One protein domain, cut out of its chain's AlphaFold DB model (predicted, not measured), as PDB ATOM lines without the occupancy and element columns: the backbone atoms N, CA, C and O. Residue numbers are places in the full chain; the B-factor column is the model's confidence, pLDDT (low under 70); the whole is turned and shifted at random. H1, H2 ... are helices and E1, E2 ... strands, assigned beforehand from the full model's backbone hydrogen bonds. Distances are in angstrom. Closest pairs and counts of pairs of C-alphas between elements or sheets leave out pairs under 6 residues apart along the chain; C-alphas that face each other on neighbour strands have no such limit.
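Overview. This is residues 2 to 148 of the 821 residues of an uncharacterized protein of Streptomyces agglomeratus (UniProt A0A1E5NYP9). Helix H2 is the core: a small antiparallel sheet, order E1, E3, E2, covers one side of it, H3 and H4 pack crosswise on it, and H6 packs on its residues 31 to 34, away from the sheet. H1 also lies away from the sheet, and residues 129 to 148 hold no named element. The 147 printed residues, with six named helices and three strands in the order H1 H2 E1 H3 H4 E2 E3 H5 H6, are of mixed class. The whole is compact, radius of gyration of the C-alphas 14.9 A, spanning 41 by 32 by 30 A.

Arrangement. Start at H1, residues 2 to 14; its residues 9 to 13 alone only just touch the hub H2, residues 23 to 34, with 3 pairs of C-alphas within 8 A, the closest Leu 13 and Arg 26, 6.5 A. Next come E1, residues 42 to 45, H3, 47 to 54, H4, 58 to 72, and E2, 75 to 81, a split strand-helix-strand unit, its same-way strands separated by E3, 87 to 94, with a right-handed crossover. Look for N 43 and O 92, 2.9 A, between antiparallel E1 and E3, and N 78 and O 91, 2.9 A, in the hairpin E2 and E3. H2, H3 and H4 on one face make two layers; H2 runs across E3 at 81 degrees on the local plane, height over the sheet 8.9 A. H2 touches H3, closest C-alphas Ser 28 and Ile 54, 6.6 A, and with residues 24 to 28 alone H4, Ala 25 and Val 65, 5.1 A. H5, residues 95 to 102, only grazes the sheet with residues 95 to 98. H6, residues 114 to 128, touches H2 at a steep tilt of 42 degrees, opposite ways, closest C-alphas Ala 34 and Leu 121, 5.0 A. Every O i to N i+4 pair is within hydrogen-bond range in H1, H2, H3, H5 and H6; H4 has 8 of 11.

Along the chain. Find C-alpha 2 at (-63.533, -49.476, 96.710), where H1 begins its 18.1 A. H4 spans 20.3 A, E3 20.0 A, and H6 runs 20.7 A to C-alpha 128 at (-51.232, -41.289, 106.607).

Size, cuts and confidence. The C-alphas farthest apart, Met 3 and Ser 84, are 46.5 A apart. The printed part has no cut; the link H5 to H6 is long. pLDDT is under 70 at residues 83 to 85 and 133 to 136.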
ATOM      1  N   ARG A   2     -64.814 -48.836  96.271       86.62
ATOM      2  CA  ARG A   2     -63.533 -49.476  96.710       86.62
ATOM      3  C   ARG A   2     -62.765 -50.206  95.592       86.62
ATOM      4  O   ARG A   2     -61.579 -49.955  95.424       86.62
ATOM      5  N   MET A   3     -63.437 -51.050  94.802       85.94
ATOM      6  CA  MET A   3     -62.808 -51.759  93.670       85.94
ATOM      7  C   MET A   3     -62.295 -50.815  92.569       85.94
ATOM      8  O   MET A   3     -61.233 -51.065  92.010       85.94
ATOM      9  N   ARG A   4     -63.001 -49.707  92.299       91.69
ATOM     10  CA  ARG A   4     -62.618 -48.685  91.307       91.69
ATOM     11  C   ARG A   4     -61.379 -47.903  91.761       91.69
ATOM     12  O   ARG A   4     -60.484 -47.678  90.953       91.69
ATOM     13  N   LEU A   5     -61.270 -47.604  93.061       94.50
ATOM     14  CA  LEU A   5     -60.051 -47.048  93.665       94.50
ATOM     15  C   LEU A   5     -58.894 -48.059  93.682       94.50
ATOM     16  O   LEU A   5     -57.764 -47.682  93.399       94.50
ATOM     17  N   LEU A   6     -59.151 -49.344  93.964       92.62
ATOM     18  CA  LEU A   6     -58.128 -50.394  93.874       92.62
ATOM     19  C   LEU A   6     -57.583 -50.534  92.445       92.62
ATOM     20  O   LEU A   6     -56.376 -50.694  92.282       92.62
ATOM     21  N   ALA A   7     -58.455 -50.474  91.434       90.50
ATOM     22  CA  ALA A   7     -58.059 -50.471  90.030       90.50
ATOM     23  C   ALA A   7     -57.193 -49.244  89.713       90.50
ATOM     24  O   ALA A   7     -56.055 -49.415  89.298       90.50
ATOM     25  N   ALA A   8     -57.665 -48.033  90.028       95.44
ATOM     26  CA  ALA A   8     -56.925 -46.791  89.800       95.44
ATOM     27  C   ALA A   8     -55.532 -46.788  90.457       95.44
ATOM     28  O   ALA A   8     -54.527 -46.526  89.801       95.44
ATOM     29  N   VAL A   9     -55.452 -47.146  91.744       95.81
ATOM     30  CA  VAL A   9     -54.180 -47.227  92.478       95.81
ATOM     31  C   VAL A   9     -53.245 -48.261  91.847       95.81
ATOM     32  O   VAL A   9     -52.051 -48.005  91.734       95.81
ATOM     33  N   ARG A  10     -53.760 -49.411  91.396       93.12
ATOM     34  CA  ARG A  10     -52.946 -50.428  90.713       93.12
ATOM     35  C   ARG A  10     -52.467 -49.979  89.342       93.12
ATOM     36  O   ARG A  10     -51.292 -50.166  89.066       93.12
ATOM     37  N   THR A  11     -53.325 -49.370  88.528       95.12
ATOM     38  CA  THR A  11     -52.945 -48.838  87.214       95.12
ATOM     39  C   THR A  11     -51.863 -47.772  87.357       95.12
ATOM     40  O   THR A  11     -50.870 -47.843  86.647       95.12
ATOM     41  N   LEU A  12     -51.964 -46.863  88.339       95.38
ATOM     42  CA  LEU A  12     -50.905 -45.876  88.581       95.38
ATOM     43  C   LEU A  12     -49.594 -46.539  89.034       95.38
ATOM     44  O   LEU A  12     -48.521 -46.159  88.589       95.38
ATOM     45  N   LEU A  13     -49.662 -47.541  89.915       94.06
ATOM     46  CA  LEU A  13     -48.479 -48.242  90.437       94.06
ATOM     47  C   LEU A  13     -47.832 -49.238  89.463       94.06
ATOM     48  O   LEU A  13     -46.742 -49.731  89.776       94.06
ATOM     49  N   ALA A  14     -48.519 -49.568  88.367       91.44
ATOM     50  CA  ALA A  14     -48.072 -50.452  87.293       91.44
ATOM     51  C   ALA A  14     -47.684 -49.692  86.013       91.44
ATOM     52  O   ALA A  14     -47.132 -50.300  85.100       91.44
ATOM     53  N   ASP A  15     -47.953 -48.385  85.948       94.38
ATOM     54  CA  ASP A  15     -47.492 -47.514  84.871       94.38
ATOM     55  C   ASP A  15     -45.965 -47.589  84.727       94.38
ATOM     56  O   ASP A  15     -45.237 -47.555  85.724       94.38
ATOM     57  N   GLN A  16     -45.472 -47.676  83.490       91.00
ATOM     58  CA  GLN A  16     -44.053 -47.906  83.200       91.00
ATOM     59  C   GLN A  16     -43.137 -46.804  83.755       91.00
ATOM     60  O   GLN A  16     -42.007 -47.092  84.137       91.00
ATOM     61  N   SER A  17     -43.625 -45.563  83.882       91.88
ATOM     62  CA  SER A  17     -42.861 -44.452  84.465       91.88
ATOM     63  C   SER A  17     -42.724 -44.540  85.996       91.88
ATOM     64  O   SER A  17     -41.856 -43.892  86.585       91.88
ATOM     65  N   LEU A  18     -43.564 -45.339  86.664       90.81
ATOM     66  CA  LEU A  18     -43.550 -45.557  88.119       90.81
ATOM     67  C   LEU A  18     -43.098 -46.974  88.511       90.81
ATOM     68  O   LEU A  18     -42.669 -47.191  89.651       90.81
ATOM     69  N   ALA A  19     -43.168 -47.934  87.588       83.12
ATOM     70  CA  ALA A  19     -42.638 -49.279  87.746       83.12
ATOM     71  C   ALA A  19     -41.115 -49.237  87.983       83.12
ATOM     72  O   ALA A  19     -40.378 -48.513  87.323       83.12
ATOM     73  N   GLY A  20     -40.632 -49.987  88.976       82.12
ATOM     74  CA  GLY A  20     -39.211 -50.001  89.352       82.12
ATOM     75  C   GLY A  20     -38.719 -48.789  90.163       82.12
ATOM     76  O   GLY A  20     -37.612 -48.840  90.699       82.12
ATOM     77  N   LEU A  21     -39.519 -47.728  90.336       92.31
ATOM     78  CA  LEU A  21     -39.179 -46.653  91.276       92.31
ATOM     79  C   LEU A  21     -39.312 -47.107  92.739       92.31
ATOM     80  O   LEU A  21     -40.010 -48.066  93.068       92.31
ATOM     81  N   SER A  22     -38.668 -46.370  93.649       93.31
ATOM     82  CA  SER A  22     -38.790 -46.615  95.088       93.31
ATOM     83  C   SER A  22     -40.232 -46.425  95.572       93.31
ATOM     84  O   SER A  22     -40.961 -45.561  95.079       93.31
ATOM     85  N   ASP A  23     -40.638 -47.164  96.610       94.81
ATOM     86  CA  ASP A  23     -41.968 -46.996  97.217       94.81
ATOM     87  C   ASP A  23     -42.215 -45.564  97.726       94.81
ATOM     88  O   ASP A  23     -43.359 -45.125  97.792       94.81
ATOM     89  N   ALA A  24     -41.153 -44.809  98.034       95.00
ATOM     90  CA  ALA A  24     -41.228 -43.385  98.358       95.00
ATOM     91  C   ALA A  24     -41.708 -42.537  97.173       95.00
ATOM     92  O   ALA A  24     -42.604 -41.710  97.343       95.00
ATOM     93  N   ALA A  25     -41.170 -42.768  95.973       95.00
ATOM     94  CA  ALA A  25     -41.624 -42.103  94.755       95.00
ATOM     95  C   ALA A  25     -43.026 -42.586  94.342       95.00
ATOM     96  O   ALA A  25     -43.909 -41.766  94.093       95.00
ATOM     97  N   ARG A  26     -43.276 -43.900  94.377       95.69
ATOM     98  CA  ARG A  26     -44.584 -44.504  94.054       95.69
ATOM     99  C   ARG A  26     -45.709 -43.990  94.965       95.69
ATOM    100  O   ARG A  26     -46.766 -43.594  94.479       95.69
ATOM    101  N   LEU A  27     -45.476 -43.922  96.281       96.69
ATOM    102  CA  LEU A  27     -46.431 -43.339  97.230       96.69
ATOM    103  C   LEU A  27     -46.564 -41.820  97.052       96.69
ATOM    104  O   LEU A  27     -47.669 -41.295  97.153       96.69
ATOM    105  N   SER A  28     -45.471 -41.111  96.755       96.88
ATOM    106  CA  SER A  28     -45.530 -39.670  96.480       96.88
ATOM    107  C   SER A  28     -46.408 -39.366  95.263       96.88
ATOM    108  O   SER A  28     -47.235 -38.463  95.333       96.88
ATOM    109  N   ALA A  29     -46.310 -40.151  94.185       97.06
ATOM    110  CA  ALA A  29     -47.167 -40.004  93.008       97.06
ATOM    111  C   ALA A  29     -48.650 -40.244  93.347       97.06
ATOM    112  O   ALA A  29     -49.506 -39.479  92.914       97.06
ATOM    113  N   LEU A  30     -48.957 -41.235  94.195       97.00
ATOM    114  CA  LEU A  30     -50.313 -41.475  94.709       97.00
ATOM    115  C   LEU A  30     -50.861 -40.309  95.547       97.00
ATOM    116  O   LEU A  30     -52.009 -39.913  95.359       97.00
ATOM    117  N   VAL A  31     -50.056 -39.742  96.453       96.50
ATOM    118  CA  VAL A  31     -50.442 -38.569  97.263       96.50
ATOM    119  C   VAL A  31     -50.690 -37.356  96.365       96.50
ATOM    120  O   VAL A  31     -51.693 -36.665  96.529       96.50
ATOM    121  N   LEU A  32     -49.807 -37.116  95.392       97.06
ATOM    122  CA  LEU A  32     -49.950 -36.024  94.429       97.06
ATOM    123  C   LEU A  32     -51.193 -36.198  93.548       97.06
ATOM    124  O   LEU A  32     -51.905 -35.219  93.340       97.06
ATOM    125  N   ALA A  33     -51.494 -37.418  93.092       96.00
ATOM    126  CA  ALA A  33     -52.696 -37.731  92.321       96.00
ATOM    127  C   ALA A  33     -53.973 -37.491  93.145       96.00
ATOM    128  O   ALA A  33     -54.884 -36.804  92.692       96.00
ATOM    129  N   ALA A  34     -54.022 -37.983  94.385       95.19
ATOM    130  CA  ALA A  34     -55.173 -37.810  95.273       95.19
ATOM    131  C   ALA A  34     -55.422 -36.346  95.679       95.19
ATOM    132  O   ALA A  34     -56.568 -35.949  95.870       95.19
ATOM    133  N   LYS A  35     -54.358 -35.539  95.789       94.50
ATOM    134  CA  LYS A  35     -54.435 -34.092  96.057       94.50
ATOM    135  C   LYS A  35     -54.668 -33.230  94.806       94.50
ATOM    136  O   LYS A  35     -54.707 -32.006  94.931       94.50
ATOM    137  N   SER A  36     -54.792 -33.829  93.621       93.69
ATOM    138  CA  SER A  36     -54.930 -33.078  92.371       93.69
ATOM    139  C   SER A  36     -56.297 -32.419  92.213       93.69
ATOM    140  O   SER A  36     -57.332 -32.952  92.619       93.69
ATOM    141  N   SER A  37     -56.305 -31.243  91.582       92.25
ATOM    142  CA  SER A  37     -57.545 -30.646  91.097       92.25
ATOM    143  C   SER A  37     -58.166 -31.543  90.027       92.25
ATOM    144  O   SER A  37     -57.512 -31.882  89.043       92.25
ATOM    145  N   HIS A  38     -59.452 -31.863  90.177       89.94
ATOM    146  CA  HIS A  38     -60.200 -32.644  89.189       89.94
ATOM    147  C   HIS A  38     -60.188 -32.012  87.787       89.94
ATOM    148  O   HIS A  38     -60.157 -32.729  86.794       89.94
ATOM    149  N   GLN A  39     -60.230 -30.679  87.699       84.44
ATOM    150  CA  GLN A  39     -60.286 -29.975  86.414       84.44
ATOM    151  C   GLN A  39     -58.914 -29.893  85.740       84.44
ATOM    152  O   GLN A  39     -58.818 -30.082  84.536       84.44
ATOM    153  N   SER A  40     -57.854 -29.614  86.503       86.81
ATOM    154  CA  SER A  40     -56.540 -29.284  85.935       86.81
ATOM    155  C   SER A  40     -55.449 -30.322  86.190       86.81
ATOM    156  O   SER A  40     -54.313 -30.088  85.791       86.81
ATOM    157  N   CYS A  41     -55.735 -31.431  86.887       90.06
ATOM    158  CA  CYS A  41     -54.767 -32.473  87.279       90.06
ATOM    159  C   CYS A  41     -53.493 -31.949  87.991       90.06
ATOM    160  O   CYS A  41     -52.517 -32.686  88.153       90.06
ATOM    161  N   ARG A  42     -53.503 -30.683  88.433       93.75
ATOM    162  CA  ARG A  42     -52.400 -29.993  89.111       93.75
ATOM    163  C   ARG A  42     -52.567 -30.086  90.621       93.75
ATOM    164  O   ARG A  42     -53.678 -29.966  91.141       93.75
ATOM    165  N   THR A  43     -51.440 -30.211  91.309       95.25
ATOM    166  CA  THR A  43     -51.345 -30.272  92.770       95.25
ATOM    167  C   THR A  43     -50.320 -29.256  93.250       95.25
ATOM    168  O   THR A  43     -49.160 -29.335  92.855       95.25
ATOM    169  N   ALA A  44     -50.723 -28.327  94.118       93.44
ATOM    170  CA  ALA A  44     -49.797 -27.459  94.843       93.44
ATOM    171  C   ALA A  44     -49.440 -28.097  96.197       93.44
ATOM    172  O   ALA A  44     -50.332 -28.505  96.946       93.44
ATOM    173  N   ILE A  45     -48.147 -28.218  96.507       93.62
ATOM    174  CA  ILE A  45     -47.655 -28.827  97.753       93.62
ATOM    175  C   ILE A  45     -46.255 -28.309  98.108       93.62
ATOM    176  O   ILE A  45     -45.479 -27.969  97.220       93.62
ATOM    177  N   ARG A  46     -45.881 -28.272  99.392       93.38
ATOM    178  CA  ARG A  46     -44.482 -28.009  99.798       93.38
ATOM    179  C   ARG A  46     -43.672 -29.304  99.868       93.38
ATOM    180  O   ARG A  46     -44.210 -30.331 100.279       93.38
ATOM    181  N   THR A  47     -42.371 -29.260  99.579       92.44
ATOM    182  CA  THR A  47     -41.465 -30.425  99.695       92.44
ATOM    183  C   THR A  47     -41.524 -31.046 101.099       92.44
ATOM    184  O   THR A  47     -41.759 -32.249 101.236       92.44
ATOM    185  N   ARG A  48     -41.460 -30.218 102.154       92.19
ATOM    186  CA  ARG A  48     -41.717 -30.622 103.548       92.19
ATOM    187  C   ARG A  48     -43.069 -31.290 103.782       92.19
ATOM    188  O   ARG A  48     -43.167 -32.219 104.581       92.19
ATOM    189  N   GLU A  49     -44.124 -30.795 103.139       92.94
ATOM    190  CA  GLU A  49     -45.476 -31.333 103.305       92.94
ATOM    191  C   GLU A  49     -45.566 -32.734 102.693       92.94
ATOM    192  O   GLU A  49     -46.005 -33.664 103.369       92.94
ATOM    193  N   LEU A  50     -45.061 -32.907 101.464       94.25
ATOM    194  CA  LEU A  50     -44.956 -34.211 100.806       94.25
ATOM    195  C   LEU A  50     -44.140 -35.203 101.656       94.25
ATOM    196  O   LEU A  50     -44.561 -36.345 101.832       94.25
ATOM    197  N   GLY A  51     -43.047 -34.744 102.278       94.38
ATOM    198  CA  GLY A  51     -42.275 -35.524 103.251       94.38
ATOM    199  C   GLY A  51     -43.128 -36.041 104.415       94.38
ATOM    200  O   GLY A  51     -43.125 -37.242 104.696       94.38
ATOM    201  N   ARG A  52     -43.945 -35.179 105.039       93.62
ATOM    202  CA  ARG A  52     -44.873 -35.589 106.114       93.62
ATOM    203  C   ARG A  52     -45.911 -36.618 105.636       93.62
ATOM    204  O   ARG A  52     -46.199 -37.564 106.373       93.62
ATOM    205  N   TRP A  53     -46.431 -36.481 104.413       94.44
ATOM    206  CA  TRP A  53     -47.381 -37.434 103.813       94.44
ATOM    207  C   TRP A  53     -46.796 -38.833 103.577       94.44
ATOM    208  O   TRP A  53     -47.523 -39.820 103.713       94.44
ATOM    209  N   ILE A  54     -45.498 -38.950 103.287       95.12
ATOM    210  CA  ILE A  54     -44.828 -40.247 103.067       95.12
ATOM    211  C   ILE A  54     -44.003 -40.744 104.270       95.12
ATOM    212  O   ILE A  54     -43.497 -41.864 104.247       95.12
ATOM    213  N   GLY A  55     -43.887 -39.938 105.329       94.56
ATOM    214  CA  GLY A  55     -43.152 -40.271 106.555       94.56
ATOM    215  C   GLY A  55     -41.636 -40.103 106.431       94.56
ATOM    216  O   GLY A  55     -40.885 -40.814 107.095       94.56
ATOM    217  N   MET A  56     -41.173 -39.197 105.569       95.00
ATOM    218  CA  MET A  56     -39.753 -38.966 105.279       95.00
ATOM    219  C   MET A  56     -39.360 -37.500 105.487       95.00
ATOM    220  O   MET A  56     -40.211 -36.616 105.583       95.00
ATOM    221  N   SER A  57     -38.052 -37.238 105.569       93.62
ATOM    222  CA  SER A  57     -37.545 -35.870 105.697       93.62
ATOM    223  C   SER A  57     -37.710 -35.087 104.389       93.62
ATOM    224  O   SER A  57     -37.745 -35.665 103.302       93.62
ATOM    225  N   GLU A  58     -37.752 -33.759 104.489       93.50
ATOM    226  CA  GLU A  58     -37.748 -32.866 103.325       93.50
ATOM    227  C   GLU A  58     -36.519 -33.085 102.430       93.50
ATOM    228  O   GLU A  58     -36.656 -33.161 101.211       93.50
ATOM    229  N   SER A  59     -35.341 -33.288 103.033       90.75
ATOM    230  CA  SER A  59     -34.109 -33.591 102.297       90.75
ATOM    231  C   SER A  59     -34.215 -34.910 101.521       90.75
ATOM    232  O   SER A  59     -33.856 -34.962 100.348       90.75
ATOM    233  N   THR A  60     -34.798 -35.954 102.122       92.06
ATOM    234  CA  THR A  60     -35.060 -37.240 101.448       92.06
ATOM    235  C   THR A  60     -35.978 -37.059 100.237       92.06
ATOM    236  O   THR A  60     -35.720 -37.618  99.178       92.06
ATOM    237  N   VAL A  61     -37.032 -36.240 100.340       93.88
ATOM    238  CA  VAL A  61     -37.898 -35.948  99.183       93.88
ATOM    239  C   VAL A  61     -37.127 -35.194  98.095       93.88
ATOM    240  O   VAL A  61     -37.214 -35.555  96.921       93.88
ATOM    241  N   ALA A  62     -36.345 -34.182  98.478       91.56
ATOM    242  CA  ALA A  62     -35.581 -33.355  97.549       91.56
ATOM    243  C   ALA A  62     -34.505 -34.132  96.768       91.56
ATOM    244  O   ALA A  62     -34.308 -33.844  95.590       91.56
ATOM    245  N   HIS A  63     -33.848 -35.119  97.389       90.94
ATOM    246  CA  HIS A  63     -32.734 -35.863  96.783       90.94
ATOM    247  C   HIS A  63     -33.139 -37.242  96.225       90.94
ATOM    248  O   HIS A  63     -32.666 -37.624  95.157       90.94
ATOM    249  N   ASP A  64     -34.046 -37.974  96.882       90.75
ATOM    250  CA  ASP A  64     -34.384 -39.359  96.502       90.75
ATOM    251  C   ASP A  64     -35.698 -39.492  95.713       90.75
ATOM    252  O   ASP A  64     -35.907 -40.509  95.049       90.75
ATOM    253  N   VAL A  65     -36.600 -38.501  95.779       94.81
ATOM    254  CA  VAL A  65     -37.930 -38.563  95.136       94.81
ATOM    255  C   VAL A  65     -38.024 -37.640  93.922       94.81
ATOM    256  O   VAL A  65     -38.274 -38.119  92.817       94.81
ATOM    257  N   LEU A  66     -37.802 -36.331  94.089       94.44
ATOM    258  CA  LEU A  66     -37.969 -35.367  92.990       94.44
ATOM    259  C   LEU A  66     -37.042 -35.638  91.781       94.44
ATOM    260  O   LEU A  66     -37.534 -35.591  90.650       94.44
ATOM    261  N   PRO A  67     -35.756 -36.016  91.951       93.88
ATOM    262  CA  PRO A  67     -34.894 -36.343  90.815       93.88
ATOM    263  C   PRO A  67     -35.339 -37.618  90.087       93.88
ATOM    264  O   PRO A  67     -35.253 -37.685  88.862       93.88
ATOM    265  N   ARG A  68     -35.894 -38.605  90.810       93.25
ATOM    266  CA  ARG A  68     -36.459 -39.831  90.214       93.25
ATOM    267  C   ARG A  68     -37.705 -39.531  89.382       93.25
ATOM    268  O   ARG A  68     -37.859 -40.111  88.311       93.25
ATOM    269  N   PHE A  69     -38.555 -38.603  89.820       94.56
ATOM    270  CA  PHE A  69     -39.684 -38.118  89.021       94.56
ATOM    271  C   PHE A  69     -39.241 -37.400  87.745       94.56
ATOM    272  O   PHE A  69     -39.789 -37.673  86.681       94.56
ATOM    273  N   ARG A  70     -38.212 -36.543  87.826       90.44
ATOM    274  CA  ARG A  70     -37.649 -35.881  86.641       90.44
ATOM    275  C   ARG A  70     -37.061 -36.893  85.650       90.44
ATOM    276  O   ARG A  70     -37.341 -36.786  84.465       90.44
ATOM    277  N   ALA A  71     -36.290 -37.869  86.132       90.62
ATOM    278  CA  ALA A  71     -35.638 -38.873  85.288       90.62
ATOM    279  C   ALA A  71     -36.617 -39.863  84.631       90.62
ATOM    280  O   ALA A  71     -36.382 -40.297  83.512       90.62
ATOM    281  N   SER A  72     -37.710 -40.220  85.313       92.94
ATOM    282  CA  SER A  72     -38.728 -41.151  84.791       92.94
ATOM    283  C   SER A  72     -39.852 -40.484  83.992       92.94
ATOM    284  O   SER A  72     -40.665 -41.179  83.392       92.94
ATOM    285  N   GLY A  73     -39.977 -39.155  84.046       91.44
ATOM    286  CA  GLY A  73     -41.098 -38.417  83.453       91.44
ATOM    287  C   GLY A  73     -42.454 -38.610  84.154       91.44
ATOM    288  O   GLY A  73     -43.416 -37.934  83.793       91.44
ATOM    289  N   SER A  74     -42.542 -39.470  85.175       91.38
ATOM    290  CA  SER A  74     -43.793 -39.853  85.856       91.38
ATOM    291  C   SER A  74     -44.550 -38.692  86.507       91.38
ATOM    292  O   SER A  74     -45.785 -38.684  86.549       91.38
ATOM    293  N   VAL A  75     -43.824 -37.689  87.006       95.94
ATOM    294  CA  VAL A  75     -44.395 -36.463  87.571       95.94
ATOM    295  C   VAL A  75     -43.619 -35.262  87.045       95.94
ATOM    296  O   VAL A  75     -42.451 -35.066  87.384       95.94
ATOM    297  N   LYS A  76     -44.286 -34.406  86.265       94.56
ATOM    298  CA  LYS A  76     -43.754 -33.079  85.932       94.56
ATOM    299  C   LYS A  76     -43.989 -32.153  87.118       94.56
ATOM    300  O   LYS A  76     -45.093 -32.112  87.659       94.56
ATOM    301  N   TYR A  77     -42.969 -31.399  87.523       93.56
ATOM    302  CA  TYR A  77     -43.101 -30.411  88.590       93.56
ATOM    303  C   TYR A  77     -42.356 -29.113  88.269       93.56
ATOM    304  O   TYR A  77     -41.267 -29.131  87.694       93.56
ATOM    305  N   ARG A  78     -42.939 -27.986  88.684       91.12
ATOM    306  CA  ARG A  78     -42.323 -26.655  88.672       91.12
ATOM    307  C   ARG A  78     -42.195 -26.174  90.115       91.12
ATOM    308  O   ARG A  78     -43.180 -26.182  90.852       91.12
ATOM    309  N   ALA A  79     -40.994 -25.769  90.516       88.06
ATOM    310  CA  ALA A  79     -40.799 -25.082  91.786       88.06
ATOM    311  C   ALA A  79     -41.428 -23.683  91.707       88.06
ATOM    312  O   ALA A  79     -41.231 -22.974  90.719       88.06
ATOM    313  N   THR A  80     -42.182 -23.295  92.730       85.12
ATOM    314  CA  THR A  80     -42.590 -21.903  92.940       85.12
ATOM    315  C   THR A  80     -41.587 -21.263  93.885       85.12
ATOM    316  O   THR A  80     -41.272 -21.842  94.927       85.12
ATOM    317  N   THR A  81     -41.074 -20.089  93.536       82.94
ATOM    318  CA  THR A  81     -40.144 -19.319  94.368       82.94
ATOM    319  C   THR A  81     -40.838 -18.106  94.982       82.94
ATOM    320  O   THR A  81     -41.823 -17.613  94.436       82.94
ATOM    321  N   SER A  82     -40.352 -17.640  96.129       78.00
ATOM    322  CA  SER A  82     -40.631 -16.295  96.636       78.00
ATOM    323  C   SER A  82     -39.893 -15.245  95.800       78.00
ATOM    324  O   SER A  82     -38.987 -15.571  95.032       78.00
ATOM    325  N   GLU A  83     -40.224 -13.975  96.025       66.44
ATOM    326  CA  GLU A  83     -39.461 -12.815  95.533       66.44
ATOM    327  C   GLU A  83     -37.985 -12.873  95.971       66.44
ATOM    328  O   GLU A  83     -37.092 -12.519  95.212       66.44
ATOM    329  N   SER A  84     -37.709 -13.442  97.151       65.25
ATOM    330  CA  SER A  84     -36.358 -13.719  97.663       65.25
ATOM    331  C   SER A  84     -35.678 -14.971  97.071       65.25
ATOM    332  O   SER A  84     -34.682 -15.446  97.615       65.25
ATOM    333  N   GLY A  85     -36.227 -15.566  96.007       69.12
ATOM    334  CA  GLY A  85     -35.661 -16.731  95.311       69.12
ATOM    335  C   GLY A  85     -35.769 -18.075  96.049       69.12
ATOM    336  O   GLY A  85     -35.390 -19.112  95.503       69.12
ATOM    337  N   GLN A  86     -36.310 -18.111  97.270       71.62
ATOM    338  CA  GLN A  86     -36.467 -19.349  98.040       71.62
ATOM    339  C   GLN A  86     -37.627 -20.189  97.497       71.62
ATOM    340  O   GLN A  86     -38.692 -19.662  97.192       71.62
ATOM    341  N   THR A  87     -37.471 -21.513  97.407       77.94
ATOM    342  CA  THR A  87     -38.564 -22.394  96.953       77.94
ATOM    343  C   THR A  87     -39.683 -22.456  97.999       77.94
ATOM    344  O   THR A  87     -39.530 -23.061  99.058       77.94
ATOM    345  N   THR A  88     -40.833 -21.857  97.689       82.12
ATOM    346  CA  THR A  88     -42.027 -21.791  98.549       82.12
ATOM    347  C   THR A  88     -42.959 -22.991  98.387       82.12
ATOM    348  O   THR A  88     -43.792 -23.244  99.263       82.12
ATOM    349  N   GLY A  89     -42.830 -23.734  97.283       88.75
ATOM    350  CA  GLY A  89     -43.688 -24.864  96.948       88.75
ATOM    351  C   GLY A  89     -43.353 -25.526  95.609       88.75
ATOM    352  O   GLY A  89     -42.400 -25.169  94.919       88.75
ATOM    353  N   LEU A  90     -44.158 -26.526  95.263       93.12
ATOM    354  CA  LEU A  90     -44.112 -27.298  94.029       93.12
ATOM    355  C   LEU A  90     -45.518 -27.308  93.419       93.12
ATOM    356  O   LEU A  90     -46.481 -27.663  94.103       93.12
ATOM    357  N   GLN A  91     -45.638 -26.971  92.135       94.44
ATOM    358  CA  GLN A  91     -46.787 -27.367  91.319       94.44
ATOM    359  C   GLN A  91     -46.438 -28.657  90.583       94.44
ATOM    360  O   GLN A  91     -45.518 -28.668  89.769       94.44
ATOM    361  N   CYS A  92     -47.173 -29.731  90.861       95.69
ATOM    362  CA  CYS A  92     -46.954 -31.065  90.307       95.69
ATOM    363  C   CYS A  92     -48.116 -31.497  89.400       95.69
ATOM    364  O   CYS A  92     -49.272 -31.184  89.686       95.69
ATOM    365  N   VAL A  93     -47.812 -32.281  88.366       96.62
ATOM    366  CA  VAL A  93     -48.766 -33.001  87.510       96.62
ATOM    367  C   VAL A  93     -48.308 -34.453  87.402       96.62
ATOM    368  O   VAL A  93     -47.181 -34.721  86.984       96.62
ATOM    369  N   VAL A  94     -49.175 -35.393  87.783       96.75
ATOM    370  CA  VAL A  94     -48.914 -36.837  87.665       96.75
ATOM    371  C   VAL A  94     -49.257 -37.269  86.242       96.75
ATOM    372  O   VAL A  94     -50.431 -37.295  85.873       96.75
ATOM    373  N   MET A  95     -48.241 -37.575  85.433       96.38
ATOM    374  CA  MET A  95     -48.401 -37.711  83.982       96.38
ATOM    375  C   MET A  95     -49.349 -38.846  83.564       96.38
ATOM    376  O   MET A  95     -50.232 -38.565  82.758       96.38
ATOM    377  N   PRO A  96     -49.305 -40.064  84.145       94.56
ATOM    378  CA  PRO A  96     -50.251 -41.129  83.786       94.56
ATOM    379  C   PRO A  96     -51.723 -40.745  84.001       94.56
ATOM    380  O   PRO A  96     -52.596 -41.096  83.213       94.56
ATOM    381  N   MET A  97     -52.008 -39.964  85.049       94.50
ATOM    382  CA  MET A  97     -53.353 -39.462  85.347       94.50
ATOM    383  C   MET A  97     -53.742 -38.265  84.463       94.50
ATOM    384  O   MET A  97     -54.918 -38.095  84.154       94.50
ATOM    385  N   TRP A  98     -52.773 -37.447  84.036       94.31
ATOM    386  CA  TRP A  98     -52.989 -36.409  83.027       94.31
ATOM    387  C   TRP A  98     -53.355 -37.031  81.673       94.31
ATOM    388  O   TRP A  98     -54.403 -36.705  81.126       94.31
ATOM    389  N   HIS A  99     -52.558 -37.980  81.173       93.00
ATOM    390  CA  HIS A  99     -52.814 -38.668  79.901       93.00
ATOM    391  C   HIS A  99     -54.179 -39.367  79.891       93.00
ATOM    392  O   HIS A  99     -54.962 -39.149  78.974       93.00
ATOM    393  N   ALA A 100     -54.505 -40.088  80.965       91.56
ATOM    394  CA  ALA A 100     -55.806 -40.724  81.172       91.56
ATOM    395  C   ALA A 100     -57.017 -39.778  81.212       91.56
ATOM    396  O   ALA A 100     -58.147 -40.240  81.089       91.56
ATOM    397  N   ARG A 101     -56.809 -38.484  81.482       88.94
ATOM    398  CA  ARG A 101     -57.879 -37.476  81.461       88.94
ATOM    399  C   ARG A 101     -57.972 -36.808  80.090       88.94
ATOM    400  O   ARG A 101     -59.077 -36.587  79.611       88.94
ATOM    401  N   GLN A 102     -56.833 -36.559  79.442       87.50
ATOM    402  CA  GLN A 102     -56.780 -36.010  78.083       87.50
ATOM    403  C   GLN A 102     -57.243 -37.003  77.006       87.50
ATOM    404  O   GLN A 102     -57.631 -36.569  75.929       87.50
ATOM    405  N   SER A 103     -57.232 -38.313  77.274       86.50
ATOM    406  CA  SER A 103     -57.764 -39.329  76.356       86.50
ATOM    407  C   SER A 103     -59.295 -39.358  76.267       86.50
ATOM    408  O   SER A 103     -59.825 -40.115  75.462       86.50
ATOM    409  N   GLY A 104     -60.022 -38.618  77.116       79.94
ATOM    410  CA  GLY A 104     -61.494 -38.589  77.142       79.94
ATOM    411  C   GLY A 104     -62.181 -39.867  77.655       79.94
ATOM    412  O   GLY A 104     -63.340 -39.816  78.057       79.94
ATOM    413  N   ASP A 105     -61.476 -41.000  77.700       84.31
ATOM    414  CA  ASP A 105     -62.003 -42.288  78.163       84.31
ATOM    415  C   ASP A 105     -62.360 -42.292  79.665       84.31
ATOM    416  O   ASP A 105     -61.517 -42.497  80.543       84.31
ATOM    417  N   ALA A 106     -63.652 -42.137  79.963       80.62
ATOM    418  CA  ALA A 106     -64.205 -42.222  81.314       80.62
ATOM    419  C   ALA A 106     -64.114 -43.633  81.943       80.62
ATOM    420  O   ALA A 106     -64.156 -43.771  83.174       80.62
ATOM    421  N   ALA A 107     -63.971 -44.692  81.135       80.12
ATOM    422  CA  ALA A 107     -63.755 -46.047  81.634       80.12
ATOM    423  C   ALA A 107     -62.312 -46.254  82.128       80.12
ATOM    424  O   ALA A 107     -62.084 -47.114  82.991       80.12
ATOM    425  N   HIS A 108     -61.353 -45.439  81.670       90.75
ATOM    426  CA  HIS A 108     -59.947 -45.587  82.023       90.75
ATOM    427  C   HIS A 108     -59.734 -45.574  83.553       90.75
ATOM    428  O   HIS A 108     -60.218 -44.674  84.257       90.75
ATOM    429  N   PRO A 109     -58.963 -46.516  84.137       92.88
ATOM    430  CA  PRO A 109     -58.815 -46.612  85.588       92.88
ATOM    431  C   PRO A 109     -58.305 -45.339  86.280       92.88
ATOM    432  O   PRO A 109     -58.664 -45.100  87.430       92.88
ATOM    433  N   LEU A 110     -57.527 -44.494  85.600       93.75
ATOM    434  CA  LEU A 110     -57.032 -43.220  86.151       93.75
ATOM    435  C   LEU A 110     -57.934 -42.001  85.882       93.75
ATOM    436  O   LEU A 110     -57.698 -40.948  86.476       93.75
ATOM    437  N   ALA A 111     -58.992 -42.137  85.074       92.06
ATOM    438  CA  ALA A 111     -60.016 -41.109  84.866       92.06
ATOM    439  C   ALA A 111     -60.968 -41.025  86.080       92.06
ATOM    440  O   ALA A 111     -62.152 -41.338  86.012       92.06
ATOM    441  N   LEU A 112     -60.423 -40.669  87.249       92.25
ATOM    442  CA  LEU A 112     -61.181 -40.586  88.498       92.25
ATOM    443  C   LEU A 112     -62.084 -39.350  88.529       92.25
ATOM    444  O   LEU A 112     -61.623 -38.220  88.331       92.25
ATOM    445  N   SER A 113     -63.353 -39.562  88.879       91.88
ATOM    446  CA  SER A 113     -64.312 -38.483  89.127       91.88
ATOM    447  C   SER A 113     -63.932 -37.643  90.357       91.88
ATOM    448  O   SER A 113     -63.198 -38.084  91.248       91.88
ATOM    449  N   LYS A 114     -64.495 -36.430  90.473       93.75
ATOM    450  CA  LYS A 114     -64.291 -35.538  91.635       93.75
ATOM    451  C   LYS A 114     -64.611 -36.242  92.962       93.75
ATOM    452  O   LYS A 114     -63.863 -36.104  93.928       93.75
ATOM    453  N   ARG A 115     -65.685 -37.041  93.000       94.94
ATOM    454  CA  ARG A 115     -66.098 -37.825  94.179       94.94
ATOM    455  C   ARG A 115     -65.061 -38.882  94.558       94.94
ATOM    456  O   ARG A 115     -64.817 -39.111  95.743       94.94
ATOM    457  N   GLU A 116     -64.447 -39.526  93.574       94.25
ATOM    458  CA  GLU A 116     -63.464 -40.586  93.800       94.25
ATOM    459  C   GLU A 116     -62.101 -40.040  94.209       94.25
ATOM    460  O   GLU A 116     -61.508 -40.598  95.128       94.25
ATOM    461  N   LEU A 117     -61.649 -38.922  93.626       94.19
ATOM    462  CA  LEU A 117     -60.455 -38.205  94.092       94.19
ATOM    463  C   LEU A 117     -60.610 -37.767  95.554       94.19
ATOM    464  O   LEU A 117     -59.749 -38.072  96.375       94.19
ATOM    465  N   VAL A 118     -61.747 -37.157  95.916       94.88
ATOM    466  CA  VAL A 118     -62.044 -36.800  97.315       94.88
ATOM    467  C   VAL A 118     -62.065 -38.044  98.210       94.88
ATOM    468  O   VAL A 118     -61.493 -38.023  99.296       94.88
ATOM    469  N   THR A 119     -62.666 -39.151  97.766       95.69
ATOM    470  CA  THR A 119     -62.701 -40.400  98.551       95.69
ATOM    471  C   THR A 119     -61.303 -41.004  98.733       95.69
ATOM    472  O   THR A 119     -60.979 -41.477  99.823       95.69
ATOM    473  N   LEU A 120     -60.459 -40.968  97.698       95.44
ATOM    474  CA  LEU A 120     -59.069 -41.416  97.758       95.44
ATOM    475  C   LEU A 120     -58.243 -40.531  98.698       95.44
ATOM    476  O   LEU A 120     -57.488 -41.061  99.510       95.44
ATOM    477  N   LEU A 121     -58.433 -39.211  98.647       94.81
ATOM    478  CA  LEU A 121     -57.786 -38.267  99.555       94.81
ATOM    479  C   LEU A 121     -58.207 -38.507 101.009       94.81
ATOM    480  O   LEU A 121     -57.336 -38.668 101.856       94.81
ATOM    481  N   ARG A 122     -59.511 -38.639 101.302       93.88
ATOM    482  CA  ARG A 122     -60.003 -38.957 102.659       93.88
ATOM    483  C   ARG A 122     -59.497 -40.310 103.171       93.88
ATOM    484  O   ARG A 122     -59.224 -40.453 104.360       93.88
ATOM    485  N   LEU A 123     -59.330 -41.298 102.288       94.81
ATOM    486  CA  LEU A 123     -58.706 -42.576 102.637       94.81
ATOM    487  C   LEU A 123     -57.218 -42.398 102.986       94.81
ATOM    488  O   LEU A 123     -56.771 -42.873 104.024       94.81
ATOM    489  N   ILE A 124     -56.458 -41.696 102.147       94.56
ATOM    490  CA  ILE A 124     -55.032 -41.403 102.362       94.56
ATOM    491  C   ILE A 124     -54.827 -40.540 103.618       94.56
ATOM    492  O   ILE A 124     -53.866 -40.757 104.353       94.56
ATOM    493  N   GLU A 125     -55.754 -39.634 103.934       94.25
ATOM    494  CA  GLU A 125     -55.788 -38.890 105.196       94.25
ATOM    495  C   GLU A 125     -55.945 -39.821 106.399       94.25
ATOM    496  O   GLU A 125     -55.076 -39.843 107.272       94.25
ATOM    497  N   ALA A 126     -56.998 -40.643 106.417       93.56
ATOM    498  CA  ALA A 126     -57.274 -41.570 107.514       93.56
ATOM    499  C   ALA A 126     -56.132 -42.576 107.761       93.56
ATOM    500  O   ALA A 126     -55.958 -43.056 108.883       93.56
ATOM    501  N   LEU A 127     -55.333 -42.891 106.737       93.75
ATOM    502  CA  LEU A 127     -54.187 -43.788 106.870       93.75
ATOM    503  C   LEU A 127     -52.871 -43.058 107.201       93.75
ATOM    504  O   LEU A 127     -52.101 -43.581 108.006       93.75
ATOM    505  N   PHE A 128     -52.584 -41.889 106.611       88.75
ATOM    506  CA  PHE A 128     -51.232 -41.289 106.607       88.75
ATOM    507  C   PHE A 128     -51.149 -39.806 106.993       88.75
ATOM    508  O   PHE A 128     -50.027 -39.307 107.121       88.75
ATOM    509  N   ALA A 129     -52.266 -39.080 107.153       85.81
ATOM    510  CA  ALA A 129     -52.199 -37.649 107.461       85.81
ATOM    511  C   ALA A 129     -51.423 -37.416 108.768       85.81
ATOM    512  O   ALA A 129     -51.722 -38.050 109.778       85.81
ATOM    513  N   PRO A 130     -50.465 -36.480 108.810       80.00
ATOM    514  CA  PRO A 130     -49.614 -36.249 109.976       80.00
ATOM    515  C   PRO A 130     -50.315 -35.491 111.123       80.00
ATOM    516  O   PRO A 130     -49.620 -35.022 112.022       80.00
ATOM    517  N   GLY A 131     -51.641 -35.307 111.059       75.88
ATOM    518  CA  GLY A 131     -52.409 -34.369 111.884       75.88
ATOM    519  C   GLY A 131     -52.151 -32.915 111.470       75.88
ATOM    520  O   GLY A 131     -51.039 -32.401 111.640       75.88
ATOM    521  N   TRP A 132     -53.156 -32.230 110.915       76.88
ATOM    522  CA  TRP A 132     -53.010 -30.852 110.415       76.88
ATOM    523  C   TRP A 132     -53.513 -29.807 111.431       76.88
ATOM    524  O   TRP A 132     -54.258 -28.893 111.101       76.88
ATOM    525  N   GLY A 133     -53.040 -29.908 112.677       57.81
ATOM    526  CA  GLY A 133     -53.398 -28.989 113.766       57.81
ATOM    527  C   GLY A 133     -54.684 -29.377 114.505       57.81
ATOM    528  O   GLY A 133     -55.329 -30.370 114.180       57.81
ATOM    529  N   ALA A 134     -55.043 -28.603 115.533       46.75
ATOM    530  CA  ALA A 134     -56.065 -28.990 116.516       46.75
ATOM    531  C   ALA A 134     -57.505 -29.105 115.969       46.75
ATOM    532  O   ALA A 134     -58.333 -29.749 116.604       46.75
ATOM    533  N   ALA A 135     -57.800 -28.513 114.805       50.84
ATOM    534  CA  ALA A 135     -59.142 -28.486 114.212       50.84
ATOM    535  C   ALA A 135     -59.231 -29.047 112.777       50.84
ATOM    536  O   ALA A 135     -60.334 -29.238 112.270       50.84
ATOM    537  N   ALA A 136     -58.108 -29.335 112.108       65.00
ATOM    538  CA  ALA A 136     -58.109 -29.804 110.723       65.00
ATOM    539  C   ALA A 136     -57.439 -31.179 110.595       65.00
ATOM    540  O   ALA A 136     -56.228 -31.310 110.707       65.00
ATOM    541  N   THR A 137     -58.247 -32.195 110.278       73.94
ATOM    542  CA  THR A 137     -57.848 -33.585 109.973       73.94
ATOM    543  C   THR A 137     -57.045 -34.295 111.085       73.94
ATOM    544  O   THR A 137     -55.864 -33.994 111.286       73.94
ATOM    545  N   PRO A 138     -57.627 -35.298 111.779       82.00
ATOM    546  CA  PRO A 138     -56.905 -36.057 112.798       82.00
ATOM    547  C   PRO A 138     -55.710 -36.817 112.204       82.00
ATOM    548  O   PRO A 138     -55.636 -37.066 110.999       82.00
ATOM    549  N   ALA A 139     -54.772 -37.203 113.065       88.50
ATOM    550  CA  ALA A 139     -53.644 -38.038 112.674       88.50
ATOM    551  C   ALA A 139     -54.126 -39.402 112.140       88.50
ATOM    552  O   ALA A 139     -54.917 -40.087 112.788       88.50
ATOM    553  N   GLY A 140     -53.643 -39.790 110.958       90.69
ATOM    554  CA  GLY A 140     -53.930 -41.085 110.348       90.69
ATOM    555  C   GLY A 140     -53.203 -42.244 111.037       90.69
ATOM    556  O   GLY A 140     -52.245 -42.044 111.787       90.69
ATOM    557  N   LEU A 141     -53.626 -43.476 110.743       93.25
ATOM    558  CA  LEU A 141     -53.145 -44.705 111.399       93.25
ATOM    559  C   LEU A 141     -51.610 -44.873 111.456       93.25
ATOM    560  O   LEU A 141     -51.096 -45.455 112.406       93.25
ATOM    561  N   LEU A 142     -50.871 -44.374 110.459       93.44
ATOM    562  CA  LEU A 142     -49.402 -44.425 110.391       93.44
ATOM    563  C   LEU A 142     -48.735 -43.038 110.495       93.44
ATOM    564  O   LEU A 142     -47.571 -42.884 110.126       93.44
ATOM    565  N   ALA A 143     -49.428 -42.024 111.021       88.12
ATOM    566  CA  ALA A 143     -48.907 -40.659 111.158       88.12
ATOM    567  C   ALA A 143     -47.597 -40.575 111.966       88.12
ATOM    568  O   ALA A 143     -46.661 -39.877 111.571       88.12
ATOM    569  N   GLY A 144     -47.527 -41.314 113.081       84.25
ATOM    570  CA  GLY A 144     -46.350 -41.385 113.956       84.25
ATOM    571  C   GLY A 144     -45.219 -42.273 113.426       84.25
ATOM    572  O   GLY A 144     -44.127 -42.274 113.987       84.25
ATOM    573  N   GLN A 145     -45.454 -43.025 112.349       88.44
ATOM    574  CA  GLN A 145     -44.444 -43.871 111.724       88.44
ATOM    575  C   GLN A 145     -43.634 -43.018 110.730       88.44
ATOM    576  O   GLN A 145     -44.197 -42.402 109.824       88.44
ATOM    577  N   GLN A 146     -42.313 -42.942 110.921       91.25
ATOM    578  CA  GLN A 146     -41.400 -42.107 110.129       91.25
ATOM    579  C   GLN A 146     -40.063 -42.823 109.875       91.25
ATOM    580  O   GLN A 146     -39.684 -43.742 110.603       91.25
ATOM    581  N   GLY A 147     -39.324 -42.385 108.853       88.06
ATOM    582  CA  GLY A 147     -37.979 -42.867 108.531       88.06
ATOM    583  C   GLY A 147     -37.941 -44.050 107.556       88.06
ATOM    584  O   GLY A 147     -38.780 -44.192 106.664       88.06
ATOM    585  N   LYS A 148     -36.908 -44.894 107.670       87.50
ATOM    586  CA  LYS A 148     -36.634 -45.966 106.699       87.50
ATOM    587  C   LYS A 148     -37.757 -47.011 106.692       87.50
ATOM    588  O   LYS A 148     -38.046 -47.631 107.709       87.50
TER     589      LYS A 148